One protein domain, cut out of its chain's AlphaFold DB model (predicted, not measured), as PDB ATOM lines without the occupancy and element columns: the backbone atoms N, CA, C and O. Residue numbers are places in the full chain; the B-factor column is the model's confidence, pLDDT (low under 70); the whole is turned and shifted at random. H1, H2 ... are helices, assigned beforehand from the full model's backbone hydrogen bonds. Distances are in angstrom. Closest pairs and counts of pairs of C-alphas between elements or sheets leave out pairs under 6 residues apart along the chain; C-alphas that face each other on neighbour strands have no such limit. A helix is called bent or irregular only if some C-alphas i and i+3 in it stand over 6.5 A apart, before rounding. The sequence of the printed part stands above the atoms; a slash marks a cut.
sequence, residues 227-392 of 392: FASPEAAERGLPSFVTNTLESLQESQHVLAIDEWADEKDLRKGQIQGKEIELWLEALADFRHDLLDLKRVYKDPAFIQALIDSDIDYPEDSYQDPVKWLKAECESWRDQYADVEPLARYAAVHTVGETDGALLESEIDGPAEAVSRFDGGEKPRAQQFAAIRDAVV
ATOM      1  N   PHE A 227      -8.766  43.716   7.952       88.31
ATOM      2  CA  PHE A 227      -8.458  42.321   8.191       88.31
ATOM      3  C   PHE A 227      -9.701  41.592   8.694       88.31
ATOM      4  O   PHE A 227     -10.675  42.209   9.119       88.31
ATOM      5  N   ALA A 228      -9.668  40.273   8.657       88.06
ATOM      6  CA  ALA A 228     -10.704  39.400   9.178       88.06
ATOM      7  C   ALA A 228     -10.057  38.198   9.871       88.06
ATOM      8  O   ALA A 228      -8.878  37.891   9.659       88.06
ATOM      9  N   SER A 229     -10.831  37.479  10.684       86.69
ATOM     10  CA  SER A 229     -10.438  36.112  11.028       86.69
ATOM     11  C   SER A 229     -10.427  35.251   9.752       86.69
ATOM     12  O   SER A 229     -11.217  35.529   8.844       86.69
ATOM     13  N   PRO A 230      -9.579  34.210   9.653       85.00
ATOM     14  CA  PRO A 230      -9.582  33.350   8.469       85.00
ATOM     15  C   PRO A 230     -10.964  32.734   8.198       85.00
ATOM     16  O   PRO A 230     -11.434  32.736   7.065       85.00
ATOM     17  N   GLU A 231     -11.671  32.320   9.256       83.19
ATOM     18  CA  GLU A 231     -13.035  31.786   9.160       83.19
ATOM     19  C   GLU A 231     -14.046  32.839   8.669       83.19
ATOM     20  O   GLU A 231     -14.908  32.542   7.843       83.19
ATOM     21  N   ALA A 232     -13.963  34.085   9.154       83.31
ATOM     22  CA  ALA A 232     -14.848  35.158   8.700       83.31
ATOM     23  C   ALA A 232     -14.562  35.549   7.244       83.31
ATOM     24  O   ALA A 232     -15.505  35.790   6.489       83.31
ATOM     25  N   ALA A 233     -13.289  35.563   6.835       83.31
ATOM     26  CA  ALA A 233     -12.901  35.785   5.446       83.31
ATOM     27  C   ALA A 233     -13.493  34.705   4.530       83.31
ATOM     28  O   ALA A 233     -14.130  35.038   3.534       83.31
ATOM     29  N   GLU A 234     -13.355  33.428   4.898       83.31
ATOM     30  CA  GLU A 234     -13.908  32.296   4.147       83.31
ATOM     31  C   GLU A 234     -15.441  32.354   4.070       83.31
ATOM     32  O   GLU A 234     -16.018  32.292   2.986       83.31
ATOM     33  N   ARG A 235     -16.116  32.560   5.206       83.06
ATOM     34  CA  ARG A 235     -17.585  32.617   5.280       83.06
ATOM     35  C   ARG A 235     -18.171  33.815   4.531       83.06
ATOM     36  O   ARG A 235     -19.260  33.720   3.968       83.06
ATOM     37  N   GLY A 236     -17.482  34.954   4.560       83.06
ATOM     38  CA  GLY A 236     -17.914  36.188   3.906       83.06
ATOM     39  C   GLY A 236     -17.673  36.197   2.396       83.06
ATOM     40  O   GLY A 236     -18.375  36.911   1.677       83.06
ATOM     41  N   LEU A 237     -16.720  35.397   1.906       88.19
ATOM     42  CA  LEU A 237     -16.271  35.431   0.515       88.19
ATOM     43  C   LEU A 237     -17.393  35.162  -0.506       88.19
ATOM     44  O   LEU A 237     -17.507  35.957  -1.441       88.19
ATOM     45  N   PRO A 238     -18.271  34.145  -0.352       88.62
ATOM     46  CA  PRO A 238     -19.346  33.908  -1.316       88.62
ATOM     47  C   PRO A 238     -20.321  35.078  -1.410       88.62
ATOM     48  O   PRO A 238     -20.638  35.535  -2.502       88.62
ATOM     49  N   SER A 239     -20.743  35.612  -0.258       88.06
ATOM     50  CA  SER A 239     -21.656  36.761  -0.217       88.06
ATOM     51  C   SER A 239     -21.014  38.001  -0.823       88.06
ATOM     52  O   SER A 239     -21.677  38.739  -1.541       88.06
ATOM     53  N   PHE A 240     -19.723  38.223  -0.573       89.44
ATOM     54  CA  PHE A 240     -18.986  39.303  -1.213       89.44
ATOM     55  C   PHE A 240     -18.979  39.157  -2.737       89.44
ATOM     56  O   PHE A 240     -19.365  40.094  -3.428       89.44
ATOM     57  N   VAL A 241     -18.609  37.988  -3.268       91.19
ATOM     58  CA  VAL A 241     -18.573  37.765  -4.722       91.19
ATOM     59  C   VAL A 241     -19.956  37.957  -5.347       91.19
ATOM     60  O   VAL A 241     -20.072  38.682  -6.333       91.19
ATOM     61  N   THR A 242     -21.004  37.359  -4.771       90.81
ATOM     62  CA  THR A 242     -22.376  37.490  -5.281       90.81
ATOM     63  C   THR A 242     -22.856  38.939  -5.241       90.81
ATOM     64  O   THR A 242     -23.288  39.451  -6.269       90.81
ATOM     65  N   ASN A 243     -22.711  39.632  -4.107       90.38
ATOM     66  CA  ASN A 243     -23.162  41.020  -3.971       90.38
ATOM     67  C   ASN A 243     -22.401  41.967  -4.909       90.38
ATOM     68  O   ASN A 243     -22.994  42.888  -5.461       90.38
ATOM     69  N   THR A 244     -21.099  41.753  -5.107       91.69
ATOM     70  CA  THR A 244     -20.293  42.587  -6.010       91.69
ATOM     71  C   THR A 244     -20.645  42.321  -7.477       91.69
ATOM     72  O   THR A 244     -20.732  43.258  -8.265       91.69
ATOM     73  N   LEU A 245     -20.925  41.069  -7.864       93.00
ATOM     74  CA  LEU A 245     -21.439  40.757  -9.205       93.00
ATOM     75  C   LEU A 245     -22.834  41.355  -9.445       93.00
ATOM     76  O   LEU A 245     -23.079  41.910 -10.516       93.00
ATOM     77  N   GLU A 246     -23.726  41.283  -8.456       92.12
ATOM     78  CA  GLU A 246     -25.041  41.933  -8.506       92.12
ATOM     79  C   GLU A 246     -24.899  43.459  -8.618       92.12
ATOM     80  O   GLU A 246     -25.535  44.061  -9.479       92.12
ATOM     81  N   SER A 247     -23.998  44.072  -7.840       91.62
ATOM     82  CA  SER A 247     -23.675  45.507  -7.912       91.62
ATOM     83  C   SER A 247     -23.220  45.925  -9.312       91.62
ATOM     84  O   SER A 247     -23.738  46.899  -9.865       91.62
ATOM     85  N   LEU A 248     -22.308  45.164  -9.932       93.06
ATOM     86  CA  LEU A 248     -21.861  45.403 -11.309       93.06
ATOM     87  C   LEU A 248     -23.018  45.291 -12.305       93.06
ATOM     88  O   LEU A 248     -23.154  46.128 -13.198       93.06
ATOM     89  N   GLN A 249     -23.878  44.285 -12.144       93.06
ATOM     90  CA  GLN A 249     -25.026  44.090 -13.021       93.06
ATOM     91  C   GLN A 249     -26.051  45.227 -12.895       93.06
ATOM     92  O   GLN A 249     -26.517  45.747 -13.910       93.06
ATOM     93  N   GLU A 250     -26.395  45.637 -11.674       91.06
ATOM     94  CA  GLU A 250     -27.310  46.757 -11.416       91.06
ATOM     95  C   GLU A 250     -26.724  48.090 -11.900       91.06
ATOM     96  O   GLU A 250     -27.439  48.941 -12.437       91.06
ATOM     97  N   SER A 251     -25.404  48.244 -11.788       91.44
ATOM     98  CA  SER A 251     -24.672  49.445 -12.187       91.44
ATOM     99  C   SER A 251     -24.273  49.460 -13.663       91.44
ATOM    100  O   SER A 251     -23.599  50.392 -14.086       91.44
ATOM    101  N   GLN A 252     -24.688  48.493 -14.489       92.44
ATOM    102  CA  GLN A 252     -24.274  48.407 -15.900       92.44
ATOM    103  C   GLN A 252     -24.537  49.701 -16.694       92.44
ATOM    104  O   GLN A 252     -23.740  50.085 -17.551       92.44
ATOM    105  N   HIS A 253     -25.620  50.408 -16.372       91.25
ATOM    106  CA  HIS A 253     -26.001  51.679 -16.990       91.25
ATOM    107  C   HIS A 253     -24.922  52.775 -16.861       91.25
ATOM    108  O   HIS A 253     -24.888  53.700 -17.670       91.25
ATOM    109  N   VAL A 254     -24.017  52.696 -15.872       91.75
ATOM    110  CA  VAL A 254     -22.936  53.683 -15.681       91.75
ATOM    111  C   VAL A 254     -21.896  53.633 -16.802       91.75
ATOM    112  O   VAL A 254     -21.181  54.613 -17.010       91.75
ATOM    113  N   LEU A 255     -21.816  52.531 -17.554       91.00
ATOM    114  CA  LEU A 255     -20.868  52.371 -18.658       91.00
ATOM    115  C   LEU A 255     -21.206  53.277 -19.856       91.00
ATOM    116  O   LEU A 255     -20.336  53.582 -20.670       91.00
ATOM    117  N   ALA A 256     -22.440  53.775 -19.944       90.12
ATOM    118  CA  ALA A 256     -22.867  54.715 -20.972       90.12
ATOM    119  C   ALA A 256     -23.517  55.951 -20.335       90.12
ATOM    120  O   ALA A 256     -24.556  55.853 -19.691       90.12
ATOM    121  N   ILE A 257     -22.953  57.148 -20.561       87.75
ATOM    122  CA  ILE A 257     -23.475  58.383 -19.940       87.75
ATOM    123  C   ILE A 257     -24.943  58.647 -20.288       87.75
ATOM    124  O   ILE A 257     -25.670  59.198 -19.469       87.75
ATOM    125  N   ASP A 258     -25.373  58.275 -21.498       87.56
ATOM    126  CA  ASP A 258     -26.751  58.457 -21.953       87.56
ATOM    127  C   ASP A 258     -27.703  57.530 -21.172       87.56
ATOM    128  O   ASP A 258     -28.759  57.981 -20.741       87.56
ATOM    129  N   GLU A 259     -27.310  56.277 -20.913       90.38
ATOM    130  CA  GLU A 259     -28.107  55.328 -20.119       90.38
ATOM    131  C   GLU A 259     -28.154  55.736 -18.643       90.38
ATOM    132  O   GLU A 259     -29.223  55.757 -18.032       90.38
ATOM    133  N   TRP A 260     -27.016  56.154 -18.085       91.31
ATOM    134  CA  TRP A 260     -26.958  56.712 -16.737       91.31
ATOM    135  C   TRP A 260     -27.804  57.978 -16.590       91.31
ATOM    136  O   TRP A 260     -28.530  58.136 -15.608       91.31
ATOM    137  N   ALA A 261     -27.747  58.882 -17.568       88.56
ATOM    138  CA  ALA A 261     -28.551  60.095 -17.565       88.56
ATOM    139  C   ALA A 261     -30.047  59.772 -17.645       88.56
ATOM    140  O   ALA A 261     -30.826  60.387 -16.916       88.56
ATOM    141  N   ASP A 262     -30.438  58.799 -18.472       89.06
ATOM    142  CA  ASP A 262     -31.820  58.332 -18.575       89.06
ATOM    143  C   ASP A 262     -32.313  57.739 -17.243       89.06
ATOM    144  O   ASP A 262     -33.418  58.067 -16.810       89.06
ATOM    145  N   GLU A 263     -31.493  56.955 -16.531       89.94
ATOM    146  CA  GLU A 263     -31.842  56.446 -15.196       89.94
ATOM    147  C   GLU A 263     -32.019  57.570 -14.163       89.94
ATOM    148  O   GLU A 263     -32.902  57.511 -13.304       89.94
ATOM    149  N   LYS A 264     -31.195  58.623 -14.236       88.69
ATOM    150  CA  LYS A 264     -31.289  59.780 -13.330       88.69
ATOM    151  C   LYS A 264     -32.311  60.834 -13.784       88.69
ATOM    152  O   LYS A 264     -32.331  61.930 -13.219       88.69
ATOM    153  N   ASP A 265     -33.160  60.529 -14.770       87.31
ATOM    154  CA  ASP A 265     -34.162  61.439 -15.352       87.31
ATOM    155  C   ASP A 265     -33.560  62.766 -15.890       87.31
ATOM    156  O   ASP A 265     -34.185  63.837 -15.857       87.31
ATOM    157  N   LEU A 266     -32.326  62.721 -16.403       86.25
ATOM    158  CA  LEU A 266     -31.594  63.873 -16.931       86.25
ATOM    159  C   LEU A 266     -31.733  63.974 -18.454       86.25
ATOM    160  O   LEU A 266     -31.412  63.062 -19.204       86.25
ATOM    161  N   ARG A 267     -32.136  65.141 -18.967       80.81
ATOM    162  CA  ARG A 267     -32.099  65.409 -20.421       80.81
ATOM    163  C   ARG A 267     -30.667  65.716 -20.870       80.81
ATOM    164  O   ARG A 267     -29.942  66.375 -20.132       80.81
ATOM    165  N   LYS A 268     -30.305  65.441 -22.135       68.75
ATOM    166  CA  LYS A 268     -28.973  65.775 -22.710       68.75
ATOM    167  C   LYS A 268     -28.476  67.210 -22.450       68.75
ATOM    168  O   LYS A 268     -27.285  67.432 -22.294       68.75
ATOM    169  N   GLY A 269     -29.370  68.201 -22.363       69.00
ATOM    170  CA  GLY A 269     -29.005  69.594 -22.039       69.00
ATOM    171  C   GLY A 269     -28.791  69.898 -20.544       69.00
ATOM    172  O   GLY A 269     -28.394  71.011 -20.200       69.00
ATOM    173  N   GLN A 270     -29.101  68.945 -19.664       77.38
ATOM    174  CA  GLN A 270     -28.946  69.018 -18.208       77.38
ATOM    175  C   GLN A 270     -27.676  68.319 -17.715       77.38
ATOM    176  O   GLN A 270     -27.312  68.528 -16.566       77.38
ATOM    177  N   ILE A 271     -26.985  67.560 -18.571       79.12
ATOM    178  CA  ILE A 271     -25.683  66.968 -18.258       79.12
ATOM    179  C   ILE A 271     -24.641  68.096 -18.242       79.12
ATOM    180  O   ILE A 271     -24.141  68.542 -19.282       79.12
ATOM    181  N   GLN A 272     -24.371  68.633 -17.054       79.00
ATOM    182  CA  GLN A 272     -23.383  69.684 -16.824       79.00
ATOM    183  C   GLN A 272     -22.227  69.142 -15.977       79.00
ATOM    184  O   GLN A 272     -22.130  67.948 -15.719       79.00
ATOM    185  N   GLY A 273     -21.305  70.022 -15.572       76.62
ATOM    186  CA  GLY A 273     -20.090  69.609 -14.864       76.62
ATOM    187  C   GLY A 273     -20.356  68.783 -13.601       76.62
ATOM    188  O   GLY A 273     -19.625  67.835 -13.356       76.62
ATOM    189  N   LYS A 274     -21.419  69.097 -12.847       81.94
ATOM    190  CA  LYS A 274     -21.763  68.377 -11.614       81.94
ATOM    191  C   LYS A 274     -22.320  66.980 -11.897       81.94
ATOM    192  O   LYS A 274     -21.981  66.033 -11.205       81.94
ATOM    193  N   GLU A 275     -23.177  66.846 -12.900       85.88
ATOM    194  CA  GLU A 275     -23.742  65.556 -13.295       85.88
ATOM    195  C   GLU A 275     -22.651  64.642 -13.860       85.88
ATOM    196  O   GLU A 275     -22.640  63.454 -13.570       85.88
ATOM    197  N   ILE A 276     -21.683  65.203 -14.590       82.38
ATOM    198  CA  ILE A 276     -20.514  64.453 -15.065       82.38
ATOM    199  C   ILE A 276     -19.634  64.015 -13.893       82.38
ATOM    200  O   ILE A 276     -19.134  62.901 -13.914       82.38
ATOM    201  N   GLU A 277     -19.446  64.854 -12.872       82.19
ATOM    202  CA  GLU A 277     -18.715  64.471 -11.656       82.19
ATOM    203  C   GLU A 277     -19.385  63.278 -10.955       82.19
ATOM    204  O   GLU A 277     -18.717  62.283 -10.701       82.19
ATOM    205  N   LEU A 278     -20.709  63.318 -10.765       86.94
ATOM    206  CA  LEU A 278     -21.475  62.202 -10.190       86.94
ATOM    207  C   LEU A 278     -21.411  60.930 -11.047       86.94
ATOM    208  O   LEU A 278     -21.340  59.824 -10.518       86.94
ATOM    209  N   TRP A 279     -21.443  61.073 -12.373       90.00
ATOM    210  CA  TRP A 279     -21.279  59.941 -13.280       90.00
ATOM    211  C   TRP A 279     -19.873  59.333 -13.183       90.00
ATOM    212  O   TRP A 279     -19.737  58.116 -13.150       90.00
ATOM    213  N   LEU A 280     -18.830  60.163 -13.086       85.19
ATOM    214  CA  LEU A 280     -17.451  59.697 -12.924       85.19
ATOM    215  C   LEU A 280     -17.207  59.030 -11.566       85.19
ATOM    216  O   LEU A 280     -16.426  58.086 -11.508       85.19
ATOM    217  N   GLU A 281     -17.872  59.483 -10.499       85.75
ATOM    218  CA  GLU A 281     -17.882  58.790  -9.203       85.75
ATOM    219  C   GLU A 281     -18.501  57.392  -9.338       85.75
ATOM    220  O   GLU A 281     -17.877  56.409  -8.948       85.75
ATOM    221  N   ALA A 282     -19.663  57.275  -9.992       89.38
ATOM    222  CA  ALA A 282     -20.304  55.981 -10.238       89.38
ATOM    223  C   ALA A 282     -19.456  55.057 -11.135       89.38
ATOM    224  O   ALA A 282     -19.371  53.853 -10.901       89.38
ATOM    225  N   LEU A 283     -18.783  55.620 -12.145       89.69
ATOM    226  CA  LEU A 283     -17.860  54.884 -13.010       89.69
ATOM    227  C   LEU A 283     -16.624  54.389 -12.240       89.69
ATOM    228  O   LEU A 283     -16.123  53.297 -12.507       89.69
ATOM    229  N   ALA A 284     -16.135  55.176 -11.280       84.56
ATOM    230  CA  ALA A 284     -15.052  54.770 -10.395       84.56
ATOM    231  C   ALA A 284     -15.493  53.661  -9.432       84.56
ATOM    232  O   ALA A 284     -14.744  52.709  -9.239       84.56
ATOM    233  N   ASP A 285     -16.698  53.731  -8.858       86.00
ATOM    234  CA  ASP A 285     -17.246  52.649  -8.028       86.00
ATOM    235  C   ASP A 285     -17.374  51.337  -8.818       86.00
ATOM    236  O   ASP A 285     -16.900  50.303  -8.355       86.00
ATOM    237  N   PHE A 286     -17.882  51.386 -10.056       90.75
ATOM    238  CA  PHE A 286     -17.928  50.214 -10.941       90.75
ATOM    239  C   PHE A 286     -16.536  49.612 -11.178       90.75
ATOM    240  O   PHE A 286     -16.342  48.397 -11.129       90.75
ATOM    241  N   ARG A 287     -15.530  50.461 -11.426       85.62
ATOM    242  CA  ARG A 287     -14.137  50.019 -11.584       85.62
ATOM    243  C   ARG A 287     -13.604  49.358 -10.309       85.62
ATOM    244  O   ARG A 287     -12.883  48.366 -10.417       85.62
ATOM    245  N   HIS A 288     -13.924  49.890  -9.133       82.75
ATOM    246  CA  HIS A 288     -13.507  49.295  -7.863       82.75
ATOM    247  C   HIS A 288     -14.088  47.900  -7.682       82.75
ATOM    248  O   HIS A 288     -13.325  46.981  -7.407       82.75
ATOM    249  N   ASP A 289     -15.381  47.723  -7.941       87.12
ATOM    250  CA  ASP A 289     -16.037  46.417  -7.855       87.12
ATOM    251  C   ASP A 289     -15.348  45.383  -8.779       87.12
ATOM    252  O   ASP A 289     -15.135  44.231  -8.395       87.12
ATOM    253  N   LEU A 290     -14.871  45.793  -9.966       88.06
ATOM    254  CA  LEU A 290     -14.059  44.925 -10.837       88.06
ATOM    255  C   LEU A 290     -12.694  44.559 -10.254       88.06
ATOM    256  O   LEU A 290     -12.234  43.426 -10.416       88.06
ATOM    257  N   LEU A 291     -12.007  45.516  -9.636       83.00
ATOM    258  CA  LEU A 291     -10.703  45.284  -9.013       83.00
ATOM    259  C   LEU A 291     -10.823  44.365  -7.795       83.00
ATOM    260  O   LEU A 291      -9.993  43.473  -7.610       83.00
ATOM    261  N   ASP A 292     -11.885  44.553  -7.028       83.31
ATOM    262  CA  ASP A 292     -12.269  43.756  -5.874       83.31
ATOM    263  C   ASP A 292     -12.497  42.290  -6.272       83.31
ATOM    264  O   ASP A 292     -11.872  41.384  -5.714       83.31
ATOM    265  N   LEU A 293     -13.271  42.034  -7.332       88.06
ATOM    266  CA  LEU A 293     -13.414  40.674  -7.862       88.06
ATOM    267  C   LEU A 293     -12.109  40.136  -8.475       88.06
ATOM    268  O   LEU A 293     -11.788  38.956  -8.306       88.06
ATOM    269  N   LYS A 294     -11.312  40.988  -9.144       86.31
ATOM    270  CA  LYS A 294      -9.988  40.613  -9.683       86.31
ATOM    271  C   LYS A 294      -9.058  40.093  -8.600       86.31
ATOM    272  O   LYS A 294      -8.345  39.114  -8.831       86.31
ATOM    273  N   ARG A 295      -9.068  40.730  -7.430       83.50
ATOM    274  CA  ARG A 295      -8.279  40.320  -6.269       83.50
ATOM    275  C   ARG A 295      -8.635  38.900  -5.831       83.50
ATOM    276  O   ARG A 295      -7.727  38.093  -5.649       83.50
ATOM    277  N   VAL A 296      -9.926  38.568  -5.755       85.88
ATOM    278  CA  VAL A 296     -10.409  37.249  -5.306       85.88
ATOM    279  C   VAL A 296      -9.836  36.100  -6.139       85.88
ATOM    280  O   VAL A 296      -9.310  35.145  -5.578       85.88
ATOM    281  N   TYR A 297      -9.864  36.177  -7.474       85.50
ATOM    282  CA  TYR A 297      -9.354  35.081  -8.316       85.50
ATOM    283  C   TYR A 297      -7.842  35.152  -8.609       85.50
ATOM    284  O   TYR A 297      -7.316  34.332  -9.372       85.50
ATOM    285  N   LYS A 298      -7.128  36.135  -8.047       84.56
ATOM    286  CA  LYS A 298      -5.668  36.297  -8.168       84.56
ATOM    287  C   LYS A 298      -4.926  35.939  -6.884       84.56
ATOM    288  O   LYS A 298      -3.777  35.504  -6.979       84.56
ATOM    289  N   ASP A 299      -5.552  36.128  -5.729       82.19
ATOM    290  CA  ASP A 299      -4.969  35.826  -4.426       82.19
ATOM    291  C   ASP A 299      -5.043  34.314  -4.130       82.19
ATOM    292  O   ASP A 299      -6.142  33.757  -4.086       82.19
ATOM    293  N   PRO A 300      -3.909  33.618  -3.919       81.94
ATOM    294  CA  PRO A 300      -3.905  32.197  -3.579       81.94
ATOM    295  C   PRO A 300      -4.768  31.830  -2.365       81.94
ATOM    296  O   PRO A 300      -5.335  30.737  -2.364       81.94
ATOM    297  N   ALA A 301      -4.874  32.711  -1.364       76.69
ATOM    298  CA  ALA A 301      -5.681  32.462  -0.169       76.69
ATOM    299  C   ALA A 301      -7.177  32.423  -0.518       76.69
ATOM    300  O   ALA A 301      -7.876  31.465  -0.184       76.69
ATOM    301  N   PHE A 302      -7.651  33.403  -1.292       83.12
ATOM    302  CA  PHE A 302      -9.044  33.458  -1.734       83.12
ATOM    303  C   PHE A 302      -9.382  32.413  -2.795       83.12
ATOM    304  O   PHE A 302     -10.504  31.921  -2.810       83.12
ATOM    305  N   ILE A 303      -8.434  32.025  -3.652       87.00
ATOM    306  CA  ILE A 303      -8.648  30.960  -4.642       87.00
ATOM    307  C   ILE A 303      -9.037  29.652  -3.951       87.00
ATOM    308  O   ILE A 303      -9.997  29.010  -4.373       87.00
ATOM    309  N   GLN A 304      -8.301  29.253  -2.909       84.38
ATOM    310  CA  GLN A 304      -8.595  28.008  -2.203       84.38
ATOM    311  C   GLN A 304      -9.933  28.104  -1.461       84.38
ATOM    312  O   GLN A 304     -10.777  27.232  -1.640       84.38
ATOM    313  N   ALA A 305     -10.161  29.201  -0.733       83.69
ATOM    314  CA  ALA A 305     -11.427  29.442  -0.041       83.69
ATOM    315  C   ALA A 305     -12.628  29.437  -1.003       83.69
ATOM    316  O   ALA A 305     -13.663  28.860  -0.694       83.69
ATOM    317  N   LEU A 306     -12.493  30.018  -2.199       87.44
ATOM    318  CA  LEU A 306     -13.561  30.039  -3.197       87.44
ATOM    319  C   LEU A 306     -13.868  28.638  -3.744       87.44
ATOM    320  O   LEU A 306     -15.034  28.319  -3.958       87.44
ATOM    321  N   ILE A 307     -12.844  27.805  -3.968       88.50
ATOM    322  CA  ILE A 307     -13.013  26.411  -4.420       88.50
ATOM    323  C   ILE A 307     -13.748  25.574  -3.372       88.50
ATOM    324  O   ILE A 307     -14.573  24.741  -3.739       88.50
ATOM    325  N   ASP A 308     -13.434  25.792  -2.097       85.25
ATOM    326  CA  ASP A 308     -14.014  25.038  -0.986       85.25
ATOM    327  C   ASP A 308     -15.377  25.601  -0.533       85.25
ATOM    328  O   ASP A 308     -16.069  24.976   0.270       85.25
ATOM    329  N   SER A 309     -15.783  26.760  -1.064       84.31
ATOM    330  CA  SER A 309     -17.028  27.437  -0.697       84.31
ATOM    331  C   SER A 309     -18.273  26.911  -1.421       84.31
ATOM    332  O   SER A 309     -18.209  26.446  -2.557       84.31
ATOM    333  N   ASP A 310     -19.437  27.111  -0.797       81.81
ATOM    334  CA  ASP A 310     -20.765  26.821  -1.366       81.81
ATOM    335  C   ASP A 310     -21.283  27.951  -2.288       81.81
ATOM    336  O   ASP A 310     -22.480  28.255  -2.306       81.81
ATOM    337  N   ILE A 311     -20.399  28.648  -3.012       88.19
ATOM    338  CA  ILE A 311     -20.830  29.706  -3.932       88.19
ATOM    339  C   ILE A 311     -21.666  29.116  -5.074       88.19
ATOM    340  O   ILE A 311     -21.268  28.139  -5.706       88.19
ATOM    341  N   ASP A 312     -22.825  29.715  -5.356       87.06
ATOM    342  CA  ASP A 312     -23.664  29.294  -6.477       87.06
ATOM    343  C   ASP A 312     -23.048  29.801  -7.786       87.06
ATOM    344  O   ASP A 312     -22.901  31.008  -7.997       87.06
ATOM    345  N   TYR A 313     -22.660  28.877  -8.660       90.19
ATOM    346  CA  TYR A 313     -22.139  29.188  -9.984       90.19
ATOM    347  C   TYR A 313     -22.678  28.192 -11.019       90.19
ATOM    348  O   TYR A 313     -23.094  27.086 -10.669       90.19
ATOM    349  N   PRO A 314     -22.675  28.533 -12.321       89.69
ATOM    350  CA  PRO A 314     -23.202  27.651 -13.352       89.69
ATOM    351  C   PRO A 314     -22.238  26.479 -13.617       89.69
ATOM    352  O   PRO A 314     -21.477  26.494 -14.588       89.69
ATOM    353  N   GLU A 315     -22.287  25.444 -12.770       87.00
ATOM    354  CA  GLU A 315     -21.443  24.236 -12.842       87.00
ATOM    355  C   GLU A 315     -21.504  23.543 -14.215       87.00
ATOM    356  O   GLU A 315     -20.517  22.987 -14.694       87.00
ATOM    357  N   ASP A 316     -22.646  23.633 -14.904       87.25
ATOM    358  CA  ASP A 316     -22.826  23.083 -16.254       87.25
ATOM    359  C   ASP A 316     -21.958  23.790 -17.314       87.25
ATOM    360  O   ASP A 316     -21.686  23.229 -18.380       87.25
ATOM    361  N   SER A 317     -21.544  25.033 -17.049       89.69
ATOM    362  CA  SER A 317     -20.796  25.890 -17.981       89.69
ATOM    363  C   SER A 317     -19.332  26.089 -17.582       89.69
ATOM    364  O   SER A 317     -18.511  26.419 -18.443       89.69
ATOM    365  N   TYR A 318     -18.979  25.861 -16.313       90.50
ATOM    366  CA  TYR A 318     -17.646  26.128 -15.776       90.50
ATOM    367  C   TYR A 318     -17.128  24.978 -14.916       90.50
ATOM    368  O   TYR A 318     -17.860  24.360 -14.157       90.50
ATOM    369  N   GLN A 319     -15.824  24.705 -15.022       87.50
ATOM    370  CA  GLN A 319     -15.192  23.602 -14.291       87.50
ATOM    371  C   GLN A 319     -15.113  23.852 -12.776       87.50
ATOM    372  O   GLN A 319     -15.124  22.895 -12.010       87.50
ATOM    373  N   ASP A 320     -14.965  25.112 -12.371       91.62
ATOM    374  CA  ASP A 320     -14.743  25.538 -10.991       91.62
ATOM    375  C   ASP A 320     -15.183  27.013 -10.833       91.62
ATOM    376  O   ASP A 320     -15.247  27.736 -11.843       91.62
ATOM    377  N   PRO A 321     -15.485  27.474  -9.601       92.19
ATOM    378  CA  PRO A 321     -15.977  28.832  -9.364       92.19
ATOM    379  C   PRO A 321     -14.938  29.908  -9.707       92.19
ATOM    380  O   PRO A 321     -15.297  31.014 -10.106       92.19
ATOM    381  N   VAL A 322     -13.642  29.586  -9.646       92.62
ATOM    382  CA  VAL A 322     -12.553  30.518  -9.982       92.62
ATOM    383  C   VAL A 322     -12.569  30.850 -11.476       92.62
ATOM    384  O   VAL A 322     -12.429  32.011 -11.864       92.62
ATOM    385  N   LYS A 323     -12.757  29.849 -12.344       92.94
ATOM    386  CA  LYS A 323     -12.873  30.049 -13.795       92.94
ATOM    387  C   LYS A 323     -14.134  30.797 -14.180       92.94
ATOM    388  O   LYS A 323     -14.070  31.596 -15.113       92.94
ATOM    389  N   TRP A 324     -15.244  30.524 -13.500       94.88
ATOM    390  CA  TRP A 324     -16.477  31.284 -13.675       94.88
ATOM    391  C   TRP A 324     -16.258  32.755 -13.317       94.88
ATOM    392  O   TRP A 324     -16.397  33.610 -14.189       94.88
ATOM    393  N   LEU A 325     -15.794  33.040 -12.096       94.00
ATOM    394  CA  LEU A 325     -15.567  34.406 -11.632       94.00
ATOM    395  C   LEU A 325     -14.589  35.159 -12.539       94.00
ATOM    396  O   LEU A 325     -14.828  36.307 -12.907       94.00
ATOM    397  N   LYS A 326     -13.507  34.498 -12.961       93.75
ATOM    398  CA  LYS A 326     -12.557  35.073 -13.913       93.75
ATOM    399  C   LYS A 326     -13.229  35.441 -15.241       93.75
ATOM    400  O   LYS A 326     -12.935  36.507 -15.775       93.75
ATOM    401  N   ALA A 327     -14.084  34.575 -15.783       93.56
ATOM    402  CA  ALA A 327     -14.776  34.834 -17.043       93.56
ATOM    403  C   ALA A 327     -15.776  35.995 -16.924       93.56
ATOM    404  O   ALA A 327     -15.809  36.845 -17.811       93.56
ATOM    405  N   GLU A 328     -16.529  36.069 -15.822       93.94
ATOM    406  CA  GLU A 328     -17.418  37.202 -15.520       93.94
ATOM    407  C   GLU A 328     -16.627  38.512 -15.422       93.94
ATOM    408  O   GLU A 328     -16.949  39.495 -16.088       93.94
ATOM    409  N   CYS A 329     -15.523  38.515 -14.672       91.50
ATOM    410  CA  CYS A 329     -14.668  39.694 -14.534       91.50
ATOM    411  C   CYS A 329     -14.049  40.130 -15.863       91.50
ATOM    412  O   CYS A 329     -13.966  41.324 -16.140       91.50
ATOM    413  N   GLU A 330     -13.608  39.187 -16.701       89.75
ATOM    414  CA  GLU A 330     -13.107  39.492 -18.042       89.75
ATOM    415  C   GLU A 330     -14.218  40.075 -18.929       89.75
ATOM    416  O   GLU A 330     -13.971  41.066 -19.613       89.75
ATOM    417  N   SER A 331     -15.444  39.549 -18.856       92.44
ATOM    418  CA  SER A 331     -16.586  40.089 -19.601       92.44
ATOM    419  C   SER A 331     -16.934  41.520 -19.185       92.44
ATOM    420  O   SER A 331     -17.115  42.378 -20.050       92.44
ATOM    421  N   TRP A 332     -16.995  41.804 -17.883       93.00
ATOM    422  CA  TRP A 332     -17.257  43.158 -17.398       93.00
ATOM    423  C   TRP A 332     -16.107  44.120 -17.686       93.00
ATOM    424  O   TRP A 332     -16.343  45.272 -18.043       93.00
ATOM    425  N   ARG A 333     -14.857  43.656 -17.589       89.06
ATOM    426  CA  ARG A 333     -13.686  44.456 -17.964       89.06
ATOM    427  C   ARG A 333     -13.721  44.830 -19.443       89.06
ATOM    428  O   ARG A 333     -13.376  45.958 -19.777       89.06
ATOM    429  N   ASP A 334     -14.118  43.909 -20.315       88.50
ATOM    430  CA  ASP A 334     -14.215  44.177 -21.748       88.50
ATOM    431  C   ASP A 334     -15.318  45.216 -22.037       88.50
ATOM    432  O   ASP A 334     -15.077  46.150 -22.796       88.50
ATOM    433  N   GLN A 335     -16.465  45.148 -21.348       89.81
ATOM    434  CA  GLN A 335     -17.497  46.196 -21.420       89.81
ATOM    435  C   GLN A 335     -16.996  47.547 -20.881       89.81
ATOM    436  O   GLN A 335     -17.231  48.590 -21.487       89.81
ATOM    437  N   TYR A 336     -16.265  47.546 -19.763       88.75
ATOM    438  CA  TYR A 336     -15.651  48.759 -19.222       88.75
ATOM    439  C   TYR A 336     -14.615  49.349 -20.190       88.75
ATOM    440  O   TYR A 336     -14.499  50.565 -20.306       88.75
ATOM    441  N   ALA A 337     -13.876  48.521 -20.931       84.56
ATOM    442  CA  ALA A 337     -12.885  48.989 -21.899       84.56
ATOM    443  C   ALA A 337     -13.500  49.788 -23.064       84.56
ATOM    444  O   ALA A 337     -12.814  50.656 -23.617       84.56
ATOM    445  N   ASP A 338     -14.774  49.541 -23.387       86.88
ATOM    446  CA  ASP A 338     -15.537  50.280 -24.401       86.88
ATOM    447  C   ASP A 338     -15.960  51.686 -23.930       86.88
ATOM    448  O   ASP A 338     -16.326  52.527 -24.754       86.88
ATOM    449  N   VAL A 339     -15.863  51.983 -22.626       86.38
ATOM    450  CA  VAL A 339     -16.107  53.328 -22.086       86.38
ATOM    451  C   VAL A 339     -15.055  54.305 -22.610       86.38
ATOM    452  O   VAL A 339     -13.857  53.995 -22.666       86.38
ATOM    453  N   GLU A 340     -15.506  55.523 -22.932       83.69
ATOM    454  CA  GLU A 340     -14.666  56.590 -23.474       83.69
ATOM    455  C   GLU A 340     -13.383  56.771 -22.632       83.69
ATOM    456  O   GLU A 340     -13.468  57.046 -21.426       83.69
ATOM    457  N   PRO A 341     -12.177  56.658 -23.226       79.25
ATOM    458  CA  PRO A 341     -10.922  56.638 -22.471       79.25
ATOM    459  C   PRO A 341     -10.705  57.850 -21.558       79.25
ATOM    460  O   PRO A 341     -10.115  57.728 -20.485       79.25
ATOM    461  N   LEU A 342     -11.201  59.028 -21.958       74.69
ATOM    462  CA  LEU A 342     -11.118  60.248 -21.149       74.69
ATOM    463  C   LEU A 342     -11.959  60.161 -19.869       74.69
ATOM    464  O   LEU A 342     -11.540  60.683 -18.838       74.69
ATOM    465  N   ALA A 343     -13.121  59.507 -19.925       81.12
ATOM    466  CA  ALA A 343     -13.973  59.294 -18.761       81.12
ATOM    467  C   ALA A 343     -13.352  58.272 -17.802       81.12
ATOM    468  O   ALA A 343     -13.250  58.553 -16.613       81.12
ATOM    469  N   ARG A 344     -12.832  57.151 -18.323       82.50
ATOM    470  CA  ARG A 344     -12.108  56.158 -17.507       82.50
ATOM    471  C   ARG A 344     -10.928  56.771 -16.760       82.50
ATOM    472  O   ARG A 344     -10.792  56.582 -15.556       82.50
ATOM    473  N   TYR A 345     -10.115  57.568 -17.455       76.00
ATOM    474  CA  TYR A 345      -9.010  58.296 -16.835       76.00
ATOM    475  C   TYR A 345      -9.504  59.262 -15.743       76.00
ATOM    476  O   TYR A 345      -8.959  59.311 -14.641       76.00
ATOM    477  N   ALA A 346     -10.546  60.044 -16.036       75.31
ATOM    478  CA  ALA A 346     -11.072  61.011 -15.084       75.31
ATOM    479  C   ALA A 346     -11.679  60.343 -13.842       75.31
ATOM    480  O   ALA A 346     -11.519  60.891 -12.754       75.31
ATOM    481  N   ALA A 347     -12.312  59.176 -13.972       78.69
ATOM    482  CA  ALA A 347     -12.864  58.415 -12.851       78.69
ATOM    483  C   ALA A 347     -11.778  58.071 -11.812       78.69
ATOM    484  O   ALA A 347     -11.922  58.427 -10.642       78.69
ATOM    485  N   VAL A 348     -10.634  57.539 -12.262       73.62
ATOM    486  CA  VAL A 348      -9.471  57.218 -11.406       73.62
ATOM    487  C   VAL A 348      -8.969  58.447 -10.630       73.62
ATOM    488  O   VAL A 348      -8.642  58.378  -9.446       73.62
ATOM    489  N   HIS A 349      -8.926  59.614 -11.279       69.56
ATOM    490  CA  HIS A 349      -8.341  60.827 -10.697       69.56
ATOM    491  C   HIS A 349      -9.330  61.735  -9.944       69.56
ATOM    492  O   HIS A 349      -8.900  62.624  -9.204       69.56
ATOM    493  N   THR A 350     -10.641  61.549 -10.111       61.28
ATOM    494  CA  THR A 350     -11.668  62.371  -9.436       61.28
ATOM    495  C   THR A 350     -11.919  61.889  -8.009       61.28
ATOM    496  O   THR A 350     -12.041  62.718  -7.100       61.28
ATOM    497  N   VAL A 351     -11.897  60.569  -7.796       56.03
ATOM    498  CA  VAL A 351     -12.193  59.941  -6.496       56.03
ATOM    499  C   VAL A 351     -10.995  59.959  -5.540       56.03
ATOM    500  O   VAL A 351     -11.174  59.849  -4.332       56.03
ATOM    501  N   GLY A 352      -9.784  60.243  -6.035       50.91
ATOM    502  CA  GLY A 352      -8.594  60.342  -5.189       50.91
ATOM    503  C   GLY A 352      -8.315  59.022  -4.478       50.91
ATOM    504  O   GLY A 352      -8.242  59.005  -3.252       50.91
ATOM    505  N   GLU A 353      -8.208  57.939  -5.255       51.28
ATOM    506  CA  GLU A 353      -7.940  56.593  -4.748       51.28
ATOM    507  C   GLU A 353      -6.702  56.613  -3.830       51.28
ATOM    508  O   GLU A 353      -5.573  56.897  -4.245       51.28
ATOM    509  N   THR A 354      -6.947  56.371  -2.543       41.50
ATOM    510  CA  THR A 354      -5.943  55.959  -1.566       41.50
ATOM    511  C   THR A 354      -5.419  54.581  -1.968       41.50
ATOM    512  O   THR A 354      -6.203  53.679  -2.233       41.50
ATOM    513  N   ASP A 355      -4.092  54.462  -1.995       42.31
ATOM    514  CA  ASP A 355      -3.267  53.288  -2.316       42.31
ATOM    515  C   ASP A 355      -3.020  52.959  -3.799       42.31
ATOM    516  O   ASP A 355      -3.716  52.213  -4.483       42.31
ATOM    517  N   GLY A 356      -1.873  53.464  -4.272       39.41
ATOM    518  CA  GLY A 356      -1.328  53.294  -5.622       39.41
ATOM    519  C   GLY A 356      -0.892  51.874  -6.013       39.41
ATOM    520  O   GLY A 356      -0.135  51.736  -6.972       39.41
ATOM    521  N   ALA A 357      -1.339  50.832  -5.308       38.56
ATOM    522  CA  ALA A 357      -1.115  49.433  -5.683       38.56
ATOM    523  C   ALA A 357      -2.200  48.886  -6.635       38.56
ATOM    524  O   ALA A 357      -1.940  47.936  -7.368       38.56
ATOM    525  N   LEU A 358      -3.384  49.514  -6.678       38.41
ATOM    526  CA  LEU A 358      -4.512  49.131  -7.545       38.41
ATOM    527  C   LEU A 358      -4.476  49.780  -8.945       38.41
ATOM    528  O   LEU A 358      -5.340  49.536  -9.791       38.41
ATOM    529  N   LEU A 359      -3.444  50.579  -9.224       43.84
ATOM    530  CA  LEU A 359      -3.166  51.166 -10.537       43.84
ATOM    531  C   LEU A 359      -2.454  50.149 -11.445       43.84
ATOM    532  O   LEU A 359      -1.349  50.393 -11.934       43.84
ATOM    533  N   GLU A 360      -3.044  48.973 -11.662       45.12
ATOM    534  CA  GLU A 360      -2.530  48.078 -12.696       45.12
ATOM    535  C   GLU A 360      -2.899  48.633 -14.076       45.12
ATOM    536  O   GLU A 360      -4.063  48.666 -14.475       45.12
ATOM    537  N   SER A 361      -1.869  48.984 -14.852       46.97
ATOM    538  CA  SER A 361      -1.927  49.490 -16.233       46.97
ATOM    539  C   SER A 361      -2.657  48.587 -17.244       46.97
ATOM    540  O   SER A 361      -2.695  48.898 -18.432       46.97
ATOM    541  N   GLU A 362      -3.181  47.440 -16.809       47.75
ATOM    542  CA  GLU A 362      -3.914  46.476 -17.632       47.75
ATOM    543  C   GLU A 362      -5.355  46.913 -17.936       47.75
ATOM    544  O   GLU A 362      -5.903  46.474 -18.944       47.75
ATOM    545  N   ILE A 363      -5.967  47.770 -17.106       49.78
ATOM    546  CA  ILE A 363      -7.336  48.285 -17.327       49.78
ATOM    547  C   ILE A 363      -7.325  49.608 -18.129       49.78
ATOM    548  O   ILE A 363      -8.298  49.940 -18.807       49.78
ATOM    549  N   ASP A 364      -6.197  50.327 -18.150       53.66
ATOM    550  CA  ASP A 364      -6.138  51.752 -18.521       53.66
ATOM    551  C   ASP A 364      -5.502  52.061 -19.900       53.66
ATOM    552  O   ASP A 364      -5.053  53.178 -20.161       53.66
ATOM    553  N   GLY A 365      -5.444  51.105 -20.833       41.94
ATOM    554  CA  GLY A 365      -4.931  51.373 -22.191       41.94
ATOM    555  C   GLY A 365      -5.951  52.081 -23.115       41.94
ATOM    556  O   GLY A 365      -7.114  51.665 -23.106       41.94
ATOM    557  N   PRO A 366      -5.559  53.074 -23.966       47.19
ATOM    558  CA  PRO A 366      -4.197  53.465 -24.352       47.19
ATOM    559  C   PRO A 366      -3.746  54.879 -23.908       47.19
ATOM    560  O   PRO A 366      -4.501  55.850 -23.891       47.19
ATOM    561  N   ALA A 367      -2.431  54.991 -23.686       45.66
ATOM    562  CA  ALA A 367      -1.653  56.143 -23.210       45.66
ATOM    563  C   ALA A 367      -1.794  57.486 -23.974       45.66
ATOM    564  O   ALA A 367      -1.213  58.487 -23.560       45.66
ATOM    565  N   GLU A 368      -2.536  57.556 -25.083       43.31
ATOM    566  CA  GLU A 368      -2.644  58.780 -25.896       43.31
ATOM    567  C   GLU A 368      -3.677  59.787 -25.358       43.31
ATOM    568  O   GLU A 368      -3.486  60.995 -25.516       43.31
ATOM    569  N   ALA A 369      -4.725  59.336 -24.655       44.41
ATOM    570  CA  ALA A 369      -5.688  60.233 -23.992       44.41
ATOM    571  C   ALA A 369      -5.094  60.919 -22.738       44.41
ATOM    572  O   ALA A 369      -5.510  62.019 -22.361       44.41
ATOM    573  N   VAL A 370      -4.070  60.289 -22.148       46.44
ATOM    574  CA  VAL A 370      -3.403  60.648 -20.882       46.44
ATOM    575  C   VAL A 370      -2.612  61.961 -20.982       46.44
ATOM    576  O   VAL A 370      -2.585  62.746 -20.036       46.44
ATOM    577  N   SER A 371      -2.077  62.289 -22.166       46.38
ATOM    578  CA  SER A 371      -1.241  63.484 -22.392       46.38
ATOM    579  C   SER A 371      -1.921  64.823 -22.042       46.38
ATOM    580  O   SER A 371      -1.236  65.839 -21.892       46.38
ATOM    581  N   ARG A 372      -3.259  64.879 -21.947       47.72
ATOM    582  CA  ARG A 372      -4.008  66.109 -21.614       47.72
ATOM    583  C   ARG A 372      -4.234  66.321 -20.111       47.72
ATOM    584  O   ARG A 372      -4.763  67.368 -19.733       47.72
ATOM    585  N   PHE A 373      -3.840  65.364 -19.273       50.66
ATOM    586  CA  PHE A 373      -4.107  65.366 -17.834       50.66
ATOM    587  C   PHE A 373      -2.859  65.142 -16.955       50.66
ATOM    588  O   PHE A 373      -3.005  65.017 -15.743       50.66
ATOM    589  N   ASP A 374      -1.649  65.189 -17.531       47.81
ATOM    590  CA  ASP A 374      -0.318  64.900 -16.937       47.81
ATOM    591  C   ASP A 374       0.093  65.661 -15.639       47.81
ATOM    592  O   ASP A 374       1.264  65.683 -15.266       47.81
ATOM    593  N   GLY A 375      -0.825  66.297 -14.911       49.47
ATOM    594  CA  GLY A 375      -0.555  66.964 -13.635       49.47
ATOM    595  C   GLY A 375      -0.862  66.154 -12.372       49.47
ATOM    596  O   GLY A 375      -0.475  66.602 -11.297       49.47
ATOM    597  N   GLY A 376      -1.572  65.020 -12.451       48.53
ATOM    598  CA  GLY A 376      -2.021  64.284 -11.254       48.53
ATOM    599  C   GLY A 376      -3.010  65.061 -10.363       48.53
ATOM    600  O   GLY A 376      -3.255  64.674  -9.225       48.53
ATOM    601  N   GLU A 377      -3.568  66.170 -10.861       53.34
ATOM    602  CA  GLU A 377      -4.578  66.981 -10.176       53.34
ATOM    603  C   GLU A 377      -5.994  66.536 -10.578       53.34
ATOM    604  O   GLU A 377      -6.210  66.106 -11.713       53.34
ATOM    605  N   LYS A 378      -6.972  66.710  -9.672       55.41
ATOM    606  CA  LYS A 378      -8.404  66.530  -9.969       55.41
ATOM    607  C   LYS A 378      -8.791  67.243 -11.278       55.41
ATOM    608  O   LYS A 378      -8.332  68.375 -11.494       55.41
ATOM    609  N   PRO A 379      -9.667  66.654 -12.116       58.16
ATOM    610  CA  PRO A 379     -10.114  67.298 -13.344       58.16
ATOM    611  C   PRO A 379     -10.663  68.712 -13.091       58.16
ATOM    612  O   PRO A 379     -11.481  68.949 -12.205       58.16
ATOM    613  N   ARG A 380     -10.205  69.696 -13.866       63.69
ATOM    614  CA  ARG A 380     -10.684  71.087 -13.826       63.69
ATOM    615  C   ARG A 380     -12.004  71.207 -14.590       63.69
ATOM    616  O   ARG A 380     -12.261  70.453 -15.522       63.69
ATOM    617  N   ALA A 381     -12.794  72.250 -14.318       62.09
ATOM    618  CA  ALA A 381     -14.065  72.529 -15.018       62.09
ATOM    619  C   ALA A 381     -13.982  72.469 -16.565       62.09
ATOM    620  O   ALA A 381     -14.925  72.046 -17.228       62.09
ATOM    621  N   GLN A 382     -12.848  72.866 -17.151       63.16
ATOM    622  CA  GLN A 382     -12.614  72.799 -18.602       63.16
ATOM    623  C   GLN A 382     -12.389  71.365 -19.113       63.16
ATOM    624  O   GLN A 382     -12.727  71.069 -20.254       63.16
ATOM    625  N   GLN A 383     -11.850  70.476 -18.276       66.12
ATOM    626  CA  GLN A 383     -11.676  69.054 -18.579       66.12
ATOM    627  C   GLN A 383     -13.012  68.305 -18.500       66.12
ATOM    628  O   GLN A 383     -13.283  67.497 -19.379       66.12
ATOM    629  N   PHE A 384     -13.904  68.652 -17.563       67.06
ATOM    630  CA  PHE A 384     -15.280  68.129 -17.551       67.06
ATOM    631  C   PHE A 384     -16.067  68.503 -18.814       67.06
ATOM    632  O   PHE A 384     -16.804  67.682 -19.346       67.06
ATOM    633  N   ALA A 385     -15.883  69.719 -19.341       66.00
ATOM    634  CA  ALA A 385     -16.480  70.103 -20.621       66.00
ATOM    635  C   ALA A 385     -15.920  69.276 -21.792       66.00
ATOM    636  O   ALA A 385     -16.684  68.868 -22.657       66.00
ATOM    637  N   ALA A 386     -14.616  68.981 -21.793       68.38
ATOM    638  CA  ALA A 386     -14.002  68.126 -22.808       68.38
ATOM    639  C   ALA A 386     -14.473  66.664 -22.721       68.38
ATOM    640  O   ALA A 386     -14.621  66.028 -23.757       68.38
ATOM    641  N   ILE A 387     -14.732  66.150 -21.512       69.81
ATOM    642  CA  ILE A 387     -15.332  64.824 -21.300       69.81
ATOM    643  C   ILE A 387     -16.769  64.830 -21.817       69.81
ATOM    644  O   ILE A 387     -17.114  63.998 -22.642       69.81
ATOM    645  N   ARG A 388     -17.585  65.819 -21.428       68.50
ATOM    646  CA  ARG A 388     -18.947  65.968 -21.958       68.50
ATOM    647  C   ARG A 388     -18.969  65.950 -23.483       68.50
ATOM    648  O   ARG A 388     -19.746  65.215 -24.062       68.50
ATOM    649  N   ASP A 389     -18.128  66.768 -24.109       71.00
ATOM    650  CA  ASP A 389     -18.109  66.939 -25.563       71.00
ATOM    651  C   ASP A 389     -17.508  65.719 -26.295       71.00
ATOM    652  O   ASP A 389     -17.660  65.608 -27.507       71.00
ATOM    653  N   ALA A 390     -16.797  64.833 -25.587       67.81
ATOM    654  CA  ALA A 390     -16.299  63.569 -26.130       67.81
ATOM    655  C   ALA A 390     -17.336  62.439 -26.028       67.81
ATOM    656  O   ALA A 390     -17.333  61.548 -26.872       67.81
ATOM    657  N   VAL A 391     -18.204  62.477 -25.010       64.31
ATOM    658  CA  VAL A 391     -19.171  61.404 -24.720       64.31
ATOM    659  C   VAL A 391     -20.586  61.714 -25.260       64.31
ATOM    660  O   VAL A 391     -21.344  60.786 -25.526       64.31
ATOM    661  N   VAL A 392     -20.950  62.992 -25.458       59.22
ATOM    662  CA  VAL A 392     -22.254  63.462 -26.000       59.22
ATOM    663  C   VAL A 392     -22.149  63.838 -27.471       59.22
ATOM    664  O   VAL A 392     -23.092  63.492 -28.227       59.22
TER     665      VAL A 392
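AT A GLANCE: This is residues 227 to 392 of the 392 residues of an uncharacterized protein of Natrinema pallidum DSM 3751 (UniProt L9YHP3). Three long helices, H1, H3 and H5, run side by side as an up-and-down bundle, with shorter helices at its two ends: H4 at one, and H6 and H7 at the other, where H6 crosses H3. The bundle is unevenly joined, as H3 touches both H1 and H5 but H1 and H5 only just touch. H2 turns off at a corner after H1, and a long stretch without named elements, residues 351 to 380, links H6 to H7. The printed part has 166 residues with seven named helices, H1 to H7 in chain order, and no named strand; the class is all helix. It is compact, with a radius of gyration of the C-alphas of 17.7 A, and only just elongated, spanning 51 by 33 by 27 A.

IN THESE COORDINATES: H1, the longest helix by residues, covers residues 230 to 255, 35.0 A from C-alpha 230 at (-9.582, 33.350, 8.469) to C-alpha 255. It has a kink of 39 degrees near residue 238 and is irregular, with C-alphas 250 and 253 7.6 A apart. H3, residues 273 to 296, is 35.1 A long, and H5, residues 321 to 337, is 23.9 A long. The shorter helices are H2, residues 257 to 263, 9.8 A; H4, residues 300 to 308, 12.7 A; H6, residues 341 to 350, 14.3 A; and H7, residues 381 to 391, 15.6 A, ending with C-alpha 391 at (-19.171, 61.404, -24.720).

HOW THE PARTS SIT: H1 and H3 touch, closest at the C-alphas of Val 254 and Leu 283, 5.9 A apart, opposite ways at a steep tilt of 37 degrees, only just beyond shallow. H3, with residues 287 to 294 alone, touches H5 at a shallow tilt of 25 degrees, opposite ways; the C-alphas of Leu 290 and Cys 329 are closest, 6.4 A. H1 and H5 only just touch, with 3 pairs of C-alphas within 8 A, the closest being Leu 255 and Tyr 336, 6.4 A. H4 touches H1, about perpendicular at 87 degrees, closest at C-alphas 234 and 305, 5.6 A. H1 and H2 touch only at the corner, closest at C-alphas 253 and 260, 5.1 A. H6 touches H3, about perpendicular at 88 degrees, closest at C-alphas 280 and 347, 4.8 A. H6 and H7 form a helical hairpin and only just touch, with 3 pairs of C-alphas within 8 A, closest at C-alphas 342 and 387, 6.2 A. H7 also touches H3, closest at C-alphas 273 and 384, 5.7 A. H2, H3, H4, H5, H6 and H7 have every O i to N i+4 pair within hydrogen-bond range; H1 has 17 of 22.

THE WHOLE: The C-alphas farthest apart, of Glu 231 and Gly 269, are 51.6 A apart. The printed part has no cut and ends at the chain's last residue, 392. The links H4 to H5 and H6 to H7 are long, with 12 and 30 residues. The mean pLDDT of the printed part is 77.8; residues 268 to 269, 349 to 388 and 390 to 392 are under 70.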